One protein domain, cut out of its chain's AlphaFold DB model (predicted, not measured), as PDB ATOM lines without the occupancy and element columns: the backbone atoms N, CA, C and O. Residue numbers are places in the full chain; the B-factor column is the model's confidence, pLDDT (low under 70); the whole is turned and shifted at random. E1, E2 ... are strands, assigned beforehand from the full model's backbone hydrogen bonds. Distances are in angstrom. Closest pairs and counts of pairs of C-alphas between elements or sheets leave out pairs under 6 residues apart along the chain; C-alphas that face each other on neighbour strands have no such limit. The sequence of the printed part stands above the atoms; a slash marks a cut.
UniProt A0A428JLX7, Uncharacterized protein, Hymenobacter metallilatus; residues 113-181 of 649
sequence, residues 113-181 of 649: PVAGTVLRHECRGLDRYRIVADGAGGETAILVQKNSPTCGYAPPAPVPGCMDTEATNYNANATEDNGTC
ATOM      1  N   PRO A 113     -19.738   9.161  -5.709       90.12
ATOM      2  CA  PRO A 113     -19.528   9.960  -6.905       90.12
ATOM      3  C   PRO A 113     -20.836  10.136  -7.678       90.12
ATOM      4  O   PRO A 113     -21.617   9.193  -7.828       90.12
ATOM      5  N   VAL A 114     -21.065  11.351  -8.177       90.88
ATOM      6  CA  VAL A 114     -22.276  11.707  -8.928       90.88
ATOM      7  C   VAL A 114     -22.478  10.754 -10.105       90.88
ATOM      8  O   VAL A 114     -21.508  10.370 -10.769       90.88
ATOM      9  N   ALA A 115     -23.735  10.398 -10.384       90.12
ATOM     10  CA  ALA A 115     -24.078   9.512 -11.491       90.12
ATOM     11  C   ALA A 115     -23.453  10.006 -12.809       90.12
ATOM     12  O   ALA A 115     -23.573  11.177 -13.170       90.12
ATOM     13  N   GLY A 116     -22.762   9.113 -13.519       87.31
ATOM     14  CA  GLY A 116     -22.044   9.423 -14.758       87.31
ATOM     15  C   GLY A 116     -20.567   9.801 -14.586       87.31
ATOM     16  O   GLY A 116     -19.855   9.870 -15.590       87.31
ATOM     17  N   THR A 117     -20.072   9.983 -13.356       93.69
ATOM     18  CA  THR A 117     -18.636  10.196 -13.094       93.69
ATOM     19  C   THR A 117     -17.833   8.995 -13.589       93.69
ATOM     20  O   THR A 117     -18.100   7.869 -13.173       93.69
ATOM     21  N   VAL A 118     -16.851   9.207 -14.473       94.25
ATOM     22  CA  VAL A 118     -16.005   8.125 -15.005       94.25
ATOM     23  C   VAL A 118     -15.019   7.664 -13.936       94.25
ATOM     24  O   VAL A 118     -14.151   8.426 -13.524       94.25
ATOM     25  N   LEU A 119     -15.139   6.404 -13.522       93.06
ATOM     26  CA  LEU A 119     -14.282   5.779 -12.515       93.06
ATOM     27  C   LEU A 119     -13.044   5.144 -13.156       93.06
ATOM     28  O   LEU A 119     -11.925   5.347 -12.695       93.06
ATOM     29  N   ARG A 120     -13.234   4.386 -14.243       95.12
ATOM     30  CA  ARG A 120     -12.147   3.763 -15.018       95.12
ATOM     31  C   ARG A 120     -12.576   3.437 -16.446       95.12
ATOM     32  O   ARG A 120     -13.761   3.428 -16.770       95.12
ATOM     33  N   HIS A 121     -11.600   3.117 -17.287       94.94
ATOM     34  CA  HIS A 121     -11.830   2.459 -18.571       94.94
ATOM     35  C   HIS A 121     -11.473   0.979 -18.449       94.94
ATOM     36  O   HIS A 121     -10.509   0.632 -17.773       94.94
ATOM     37  N   GLU A 122     -12.240   0.119 -19.105       95.88
ATOM     38  CA  GLU A 122     -12.068  -1.332 -19.053       95.88
ATOM     39  C   GLU A 122     -12.299  -1.923 -20.447       95.88
ATOM     40  O   GLU A 122     -13.162  -1.454 -21.192       95.88
ATOM     41  N   CYS A 123     -11.529  -2.947 -20.806       96.19
ATOM     42  CA  CYS A 123     -11.754  -3.727 -22.021       96.19
ATOM     43  C   CYS A 123     -12.562  -4.979 -21.674       96.19
ATOM     44  O   CYS A 123     -12.162  -5.748 -20.803       96.19
ATOM     45  N   ARG A 124     -13.677  -5.209 -22.374       95.06
ATOM     46  CA  ARG A 124     -14.453  -6.454 -22.284       95.06
ATOM     47  C   ARG A 124     -14.412  -7.137 -23.644       95.06
ATOM     48  O   ARG A 124     -15.112  -6.743 -24.573       95.06
ATOM     49  N   GLY A 125     -13.536  -8.130 -23.772       94.06
ATOM     50  CA  GLY A 125     -13.153  -8.655 -25.082       94.06
ATOM     51  C   GLY A 125     -12.438  -7.575 -25.897       94.06
ATOM     52  O   GLY A 125     -11.486  -6.970 -25.414       94.06
ATOM     53  N   LEU A 126     -12.922  -7.319 -27.113       93.31
ATOM     54  CA  LEU A 126     -12.370  -6.309 -28.027       93.31
ATOM     55  C   LEU A 126     -13.034  -4.932 -27.866       93.31
ATOM     56  O   LEU A 126     -12.620  -3.965 -28.504       93.31
ATOM     57  N   ASP A 127     -14.051  -4.828 -27.014       95.75
ATOM     58  CA  ASP A 127     -14.855  -3.627 -26.840       95.75
ATOM     59  C   ASP A 127     -14.374  -2.817 -25.630       95.75
ATOM     60  O   ASP A 127     -14.105  -3.352 -24.552       95.75
ATOM     61  N   ARG A 128     -14.277  -1.496 -25.802       95.50
ATOM     62  CA  ARG A 128     -13.849  -0.555 -24.765       95.50
ATOM     63  C   ARG A 128     -15.058   0.037 -24.059       95.50
ATOM     64  O   ARG A 128     -15.902   0.674 -24.689       95.50
ATOM     65  N   TYR A 129     -15.087  -0.099 -22.739       96.31
ATOM     66  CA  TYR A 129     -16.113   0.442 -21.858       96.31
ATOM     67  C   TYR A 129     -15.538   1.545 -20.967       96.31
ATOM     68  O   TYR A 129     -14.364   1.525 -20.592       96.31
ATOM     69  N   ARG A 130     -16.392   2.498 -20.594       96.19
ATOM     70  CA  ARG A 130     -16.181   3.363 -19.434       96.19
ATOM     71  C   ARG A 130     -17.053   2.846 -18.302       96.19
ATOM     72  O   ARG A 130     -18.247   2.613 -18.495       96.19
ATOM     73  N   ILE A 131     -16.450   2.657 -17.142       96.00
ATOM     74  CA  ILE A 131     -17.155   2.322 -15.916       96.00
ATOM     75  C   ILE A 131     -17.455   3.639 -15.215       96.00
ATOM     76  O   ILE A 131     -16.533   4.395 -14.901       96.00
ATOM     77  N   VAL A 132     -18.735   3.941 -15.048       95.62
ATOM     78  CA  VAL A 132     -19.215   5.179 -14.435       95.62
ATOM     79  C   VAL A 132     -19.914   4.884 -13.117       95.62
ATOM     80  O   VAL A 132     -20.496   3.813 -12.961       95.62
ATOM     81  N   ALA A 133     -19.887   5.833 -12.189       94.31
ATOM     82  CA  ALA A 133     -20.696   5.755 -10.980       94.31
ATOM     83  C   ALA A 133     -22.189   5.836 -11.326       94.31
ATOM     84  O   ALA A 133     -22.582   6.587 -12.223       94.31
ATOM     85  N   ASP A 134     -23.024   5.091 -10.607       91.12
ATOM     86  CA  ASP A 134     -24.488   5.127 -10.745       91.12
ATOM     87  C   ASP A 134     -25.166   6.188  -9.853       91.12
ATOM     88  O   ASP A 134     -26.372   6.398  -9.947       91.12
ATOM     89  N   GLY A 135     -24.394   6.876  -9.005       87.31
ATOM     90  CA  GLY A 135     -24.890   7.856  -8.032       87.31
ATOM     91  C   GLY A 135     -25.456   7.254  -6.739       87.31
ATOM     92  O   GLY A 135     -25.776   8.008  -5.825       87.31
ATOM     93  N   ALA A 136     -25.539   5.927  -6.630       87.56
ATOM     94  CA  ALA A 136     -25.990   5.186  -5.449       87.56
ATOM     95  C   ALA A 136     -24.853   4.399  -4.763       87.56
ATOM     96  O   ALA A 136     -25.092   3.672  -3.801       87.56
ATOM     97  N   GLY A 137     -23.613   4.554  -5.242       85.44
ATOM     98  CA  GLY A 137     -22.431   3.850  -4.734       85.44
ATOM     99  C   GLY A 137     -22.077   2.576  -5.507       85.44
ATOM    100  O   GLY A 137     -21.144   1.877  -5.120       85.44
ATOM    101  N   GLY A 138     -22.788   2.282  -6.596       90.75
ATOM    102  CA  GLY A 138     -22.461   1.223  -7.539       90.75
ATOM    103  C   GLY A 138     -21.810   1.742  -8.823       90.75
ATOM    104  O   GLY A 138     -21.473   2.922  -8.979       90.75
ATOM    105  N   GLU A 139     -21.616   0.820  -9.763       94.56
ATOM    106  CA  GLU A 139     -20.942   1.073 -11.033       94.56
ATOM    107  C   GLU A 139     -21.781   0.581 -12.217       94.56
ATOM    108  O   GLU A 139     -22.365  -0.501 -12.185       94.56
ATOM    109  N   THR A 140     -21.788   1.346 -13.308       94.00
ATOM    110  CA  THR A 140     -22.422   0.980 -14.580       94.00
ATOM    111  C   THR A 140     -21.398   1.005 -15.712       94.00
ATOM    112  O   THR A 140     -20.581   1.917 -15.812       94.00
ATOM    113  N   ALA A 141     -21.447   0.013 -16.604       94.81
ATOM    114  CA  ALA A 141     -20.579  -0.052 -17.777       94.81
ATOM    115  C   ALA A 141     -21.277   0.534 -19.010       94.81
ATOM    116  O   ALA A 141     -22.321   0.042 -19.434       94.81
ATOM    117  N   ILE A 142     -20.666   1.547 -19.623       94.00
ATOM    118  CA  ILE A 142     -21.142   2.167 -20.864       94.00
ATOM    119  C   ILE A 142     -20.135   1.866 -21.973       94.00
ATOM    120  O   ILE A 142     -18.944   2.146 -21.825       94.00
ATOM    121  N   LEU A 143     -20.608   1.306 -23.087       95.62
ATOM    122  CA  LEU A 143     -19.779   1.038 -24.263       95.62
ATOM    123  C   LEU A 143     -19.305   2.365 -24.875       95.62
ATOM    124  O   LEU A 143     -20.119   3.203 -25.250       95.62
ATOM    125  N   VAL A 144     -17.989   2.545 -24.971       94.31
ATOM    126  CA  VAL A 144     -17.353   3.718 -25.594       94.31
ATOM    127  C   VAL A 144     -17.046   3.430 -27.054       94.31
ATOM    128  O   VAL A 144     -17.342   4.241 -27.925       94.31
ATOM    129  N   GLN A 145     -16.436   2.276 -27.323       94.69
ATOM    130  CA  GLN A 145     -15.998   1.914 -28.662       94.69
ATOM    131  C   GLN A 145     -16.060   0.403 -28.840       94.69
ATOM    132  O   GLN A 145     -15.414  -0.341 -28.102       94.69
ATOM    133  N   LYS A 146     -16.804  -0.040 -29.850       94.38
ATOM    134  CA  LYS A 146     -16.770  -1.428 -30.304       94.38
ATOM    135  C   LYS A 146     -15.471  -1.683 -31.074       94.38
ATOM    136  O   LYS A 146     -15.080  -0.812 -31.849       94.38
ATOM    137  N   ASN A 147     -14.837  -2.844 -30.904       91.88
ATOM    138  CA  ASN A 147     -13.604  -3.220 -31.608       91.88
ATOM    139  C   ASN A 147     -12.492  -2.157 -31.463       91.88
ATOM    140  O   ASN A 147     -12.004  -1.584 -32.436       91.88
ATOM    141  N   SER A 148     -12.123  -1.838 -30.224       93.31
ATOM    142  CA  SER A 148     -11.149  -0.790 -29.926       93.31
ATOM    143  C   SER A 148      -9.705  -1.280 -30.120       93.31
ATOM    144  O   SER A 148      -9.328  -2.299 -29.530       93.31
ATOM    145  N   PRO A 149      -8.845  -0.539 -30.849       91.31
ATOM    146  CA  PRO A 149      -7.428  -0.887 -31.000       91.31
ATOM    147  C   PRO A 149      -6.687  -0.960 -29.661       91.31
ATOM    148  O   PRO A 149      -5.818  -1.806 -29.470       91.31
ATOM    149  N   THR A 150      -7.079  -0.131 -28.686       93.00
ATOM    150  CA  THR A 150      -6.505  -0.163 -27.331       93.00
ATOM    151  C   THR A 150      -6.886  -1.421 -26.545       93.00
ATOM    152  O   THR A 150      -6.257  -1.711 -25.537       93.00
ATOM    153  N   CYS A 151      -7.901  -2.162 -27.002       94.25
ATOM    154  CA  CYS A 151      -8.309  -3.463 -26.465       94.25
ATOM    155  C   CYS A 151      -7.833  -4.635 -27.346       94.25
ATOM    156  O   CYS A 151      -8.356  -5.739 -27.237       94.25
ATOM    157  N   GLY A 152      -6.856  -4.406 -28.232       91.12
ATOM    158  CA  GLY A 152      -6.246  -5.455 -29.050       91.12
ATOM    159  C   GLY A 152      -7.012  -5.807 -30.327       91.12
ATOM    160  O   GLY A 152      -6.673  -6.795 -30.975       91.12
ATOM    161  N   TYR A 153      -8.021  -5.021 -30.722       92.38
ATOM    162  CA  TYR A 153      -8.643  -5.196 -32.034       92.38
ATOM    163  C   TYR A 153      -7.674  -4.789 -33.148       92.38
ATOM    164  O   TYR A 153      -7.307  -3.618 -33.268       92.38
ATOM    165  N   ALA A 154      -7.313  -5.755 -33.989       90.06
ATOM    166  CA  ALA A 154      -6.670  -5.519 -35.272       90.06
ATOM    167  C   ALA A 154      -7.698  -5.789 -36.385       90.06
ATOM    168  O   ALA A 154      -8.230  -6.903 -36.446       90.06
ATOM    169  N   PRO A 155      -8.020  -4.804 -37.245       84.25
ATOM    170  CA  PRO A 155      -8.874  -5.060 -38.394       84.25
ATOM    171  C   PRO A 155      -8.204  -6.090 -39.320       84.25
ATOM    172  O   PRO A 155      -6.976  -6.080 -39.454       84.25
ATOM    173  N   PRO A 156      -8.979  -6.996 -39.942       83.56
ATOM    174  CA  PRO A 156      -8.430  -7.939 -40.906       83.56
ATOM    175  C   PRO A 156      -7.753  -7.181 -42.049       83.56
ATOM    176  O   PRO A 156      -8.241  -6.132 -42.479       83.56
ATOM    177  N   ALA A 157      -6.625  -7.713 -42.521       86.12
ATOM    178  CA  ALA A 157      -5.928  -7.149 -43.667       86.12
ATOM    179  C   ALA A 157      -6.883  -7.098 -44.869       86.12
ATOM    180  O   ALA A 157      -7.631  -8.061 -45.081       86.12
ATOM    181  N   PRO A 158      -6.882  -5.998 -45.635       86.88
ATOM    182  CA  PRO A 158      -7.724  -5.913 -46.807       86.88
ATOM    183  C   PRO A 158      -7.341  -7.004 -47.807       86.88
ATOM    184  O   PRO A 158      -6.166  -7.328 -47.988       86.88
ATOM    185  N   VAL A 159      -8.349  -7.594 -48.443       91.19
ATOM    186  CA  VAL A 159      -8.166  -8.539 -49.543       91.19
ATOM    187  C   VAL A 159      -8.210  -7.729 -50.843       91.19
ATOM    188  O   VAL A 159      -9.296  -7.276 -51.212       91.19
ATOM    189  N   PRO A 160      -7.074  -7.517 -51.535       90.88
ATOM    190  CA  PRO A 160      -7.055  -6.770 -52.787       90.88
ATOM    191  C   PRO A 160      -7.672  -7.590 -53.928       90.88
ATOM    192  O   PRO A 160      -7.349  -8.766 -54.113       90.88
ATOM    193  N   GLY A 161      -8.532  -6.970 -54.733       92.75
ATOM    194  CA  GLY A 161      -9.124  -7.583 -55.926       92.75
ATOM    195  C   GLY A 161     -10.138  -6.662 -56.598       92.75
ATOM    196  O   GLY A 161     -10.492  -5.635 -56.038       92.75
ATOM    197  N   CYS A 162     -10.629  -7.016 -57.786       94.56
ATOM    198  CA  CYS A 162     -11.651  -6.200 -58.438       94.56
ATOM    199  C   CYS A 162     -12.979  -6.272 -57.662       94.56
ATOM    200  O   CYS A 162     -13.553  -7.354 -57.506       94.56
ATOM    201  N   MET A 163     -13.466  -5.118 -57.198       92.88
ATOM    202  CA  MET A 163     -14.730  -4.991 -56.457       92.88
ATOM    203  C   MET A 163     -15.938  -4.686 -57.360       92.88
ATOM    204  O   MET A 163     -17.071  -4.670 -56.877       92.88
ATOM    205  N   ASP A 164     -15.721  -4.448 -58.656       85.81
ATOM    206  CA  ASP A 164     -16.780  -4.137 -59.616       85.81
ATOM    207  C   ASP A 164     -17.467  -5.413 -60.118       85.81
ATOM    208  O   ASP A 164     -16.845  -6.254 -60.765       85.81
ATOM    209  N   THR A 165     -18.764  -5.548 -59.837       85.88
ATOM    210  CA  THR A 165     -19.579  -6.700 -60.246       85.88
ATOM    211  C   THR A 165     -19.782  -6.813 -61.759       85.88
ATOM    212  O   THR A 165     -20.200  -7.870 -62.225       85.88
ATOM    213  N   GLU A 166     -19.518  -5.748 -62.523       78.25
ATOM    214  CA  GLU A 166     -19.567  -5.752 -63.992       78.25
ATOM    215  C   GLU A 166     -18.251  -6.232 -64.629       78.25
ATOM    216  O   GLU A 166     -18.202  -6.498 -65.832       78.25
ATOM    217  N   ALA A 167     -17.173  -6.355 -63.849       81.69
ATOM    218  CA  ALA A 167     -15.895  -6.840 -64.344       81.69
ATOM    219  C   ALA A 167     -15.852  -8.375 -64.405       81.69
ATOM    220  O   ALA A 167     -16.293  -9.090 -63.506       81.69
ATOM    221  N   THR A 168     -15.222  -8.898 -65.452       82.06
ATOM    222  CA  THR A 168     -15.045 -10.343 -65.682       82.06
ATOM    223  C   THR A 168     -14.203 -11.045 -64.618       82.06
ATOM    224  O   THR A 168     -14.331 -12.251 -64.427       82.06
ATOM    225  N   ASN A 169     -13.357 -10.302 -63.906       88.50
ATOM    226  CA  ASN A 169     -12.516 -10.786 -62.815       88.50
ATOM    227  C   ASN A 169     -12.970 -10.272 -61.437       88.50
ATOM    228  O   ASN A 169     -12.145 -10.157 -60.527       88.50
ATOM    229  N   TYR A 170     -14.263  -9.966 -61.278       89.12
ATOM    230  CA  TYR A 170     -14.865  -9.639 -59.986       89.12
ATOM    231  C   TYR A 170     -14.524 -10.690 -58.914       89.12
ATOM    232  O   TYR A 170     -14.737 -11.890 -59.111       89.12
ATOM    233  N   ASN A 171     -14.037 -10.239 -57.755       90.38
ATOM    234  CA  ASN A 171     -13.753 -11.089 -56.602       90.38
ATOM    235  C   ASN A 171     -14.654 -10.702 -55.422       90.38
ATOM    236  O   ASN A 171     -14.419  -9.700 -54.754       90.38
ATOM    237  N   ALA A 172     -15.641 -11.545 -55.109       92.44
ATOM    238  CA  ALA A 172     -16.581 -11.314 -54.007       92.44
ATOM    239  C   ALA A 172     -15.930 -11.263 -52.611       92.44
ATOM    240  O   ALA A 172     -16.539 -10.750 -51.676       92.44
ATOM    241  N   ASN A 173     -14.708 -11.785 -52.464       90.88
ATOM    242  CA  ASN A 173     -13.950 -11.724 -51.215       90.88
ATOM    243  C   ASN A 173     -13.057 -10.476 -51.120       90.88
ATOM    244  O   ASN A 173     -12.431 -10.283 -50.079       90.88
ATOM    245  N   ALA A 174     -12.953  -9.660 -52.178       90.38
ATOM    246  CA  ALA A 174     -12.153  -8.443 -52.155       90.38
ATOM    247  C   ALA A 174     -12.807  -7.379 -51.262       90.38
ATOM    248  O   ALA A 174     -13.996  -7.087 -51.381       90.38
ATOM    249  N   THR A 175     -12.015  -6.793 -50.369       92.00
ATOM    250  CA  THR A 175     -12.436  -5.692 -49.487       92.00
ATOM    251  C   THR A 175     -11.766  -4.368 -49.852       92.00
ATOM    252  O   THR A 175     -12.073  -3.351 -49.238       92.00
ATOM    253  N   GLU A 176     -10.842  -4.388 -50.815       92.56
ATOM    254  CA  GLU A 176     -10.141  -3.226 -51.361       92.56
ATOM    255  C   GLU A 176      -9.937  -3.417 -52.874       92.56
ATOM    256  O   GLU A 176      -9.500  -4.485 -53.313       92.56
ATOM    257  N   ASP A 177     -10.262  -2.392 -53.670       91.00
ATOM    258  CA  ASP A 177     -10.071  -2.421 -55.121       91.00
ATOM    259  C   ASP A 177      -8.594  -2.227 -55.466       91.00
ATOM    260  O   ASP A 177      -7.968  -1.241 -55.081       91.00
ATOM    261  N   ASN A 178      -8.033  -3.171 -56.215       92.31
ATOM    262  CA  ASN A 178      -6.641  -3.126 -56.651       92.31
ATOM    263  C   ASN A 178      -6.462  -2.548 -58.066       92.31
ATOM    264  O   ASN A 178      -5.357  -2.599 -58.606       92.31
ATOM    265  N   GLY A 179      -7.535  -2.053 -58.693       91.31
ATOM    266  CA  GLY A 179      -7.498  -1.446 -60.023       91.31
ATOM    267  C   GLY A 179      -7.267  -2.440 -61.164       91.31
ATOM    268  O   GLY A 179      -6.958  -2.029 -62.280       91.31
ATOM    269  N   THR A 180      -7.405  -3.746 -60.915       91.38
ATOM    270  CA  THR A 180      -7.185  -4.791 -61.932       91.38
ATOM    271  C   THR A 180      -8.450  -5.186 -62.698       91.38
ATOM    272  O   THR A 180      -8.419  -6.169 -63.433       91.38
ATOM    273  N   CYS A 181      -9.567  -4.470 -62.537       91.88
ATOM    274  CA  CYS A 181     -10.845  -4.811 -63.168       91.88
ATOM    275  C   CYS A 181     -10.742  -4.922 -64.700       91.88
ATOM    276  O   CYS A 181     -10.369  -3.974 -65.391       91.88
TER     277      CYS A 181
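What this domain is: This is residues 113 to 181 of the 649 residues of an uncharacterized protein of Hymenobacter metallilatus (UniProt A0A428JLX7). This domain has little regular structure: a strongly twisted three-stranded sheet at one end, a long strand-free arm leading away from it, and a small looped head at the other end. The sheet is a meander, each strand the antiparallel neighbour of the one before, in the order E1, E2, E3. The 69 printed residues have no named helix; the class is all strand, with only 21 residues in named elements. The whole is an extended rod, radius of gyration of the C-alphas 20.7 A, spanning 63 by 20 by 14 A.

Where its parts are: E1, residues 118 to 124, begins at C-alpha (-16.005, 8.125, -15.005) and is 16.4 A long. E2, residues 127 to 133, measures 19.3 A. E3, residues 139 to 145, measures 18.3 A and ends at C-alpha (-15.998, 1.914, -28.662).

How they stand to each other: E2 is the inner strand. E1 and E2 form a hairpin at 151 degrees; N 122 and O 129 are 2.9 A apart, within hydrogen-bond range. E2 and E3 form another at 146 degrees, with N 132 and O 140 at 2.8 A. Both links are tight. Residues 160 to 161 pair with 176 to 177, parallel.

The domain as a whole: The C-alphas farthest apart, of Ala 136 and Thr 168, are 63.2 A apart. Residues 146 to 181 have no named element. The printed part has no cut, and no printed residue is under 70 in pLDDT.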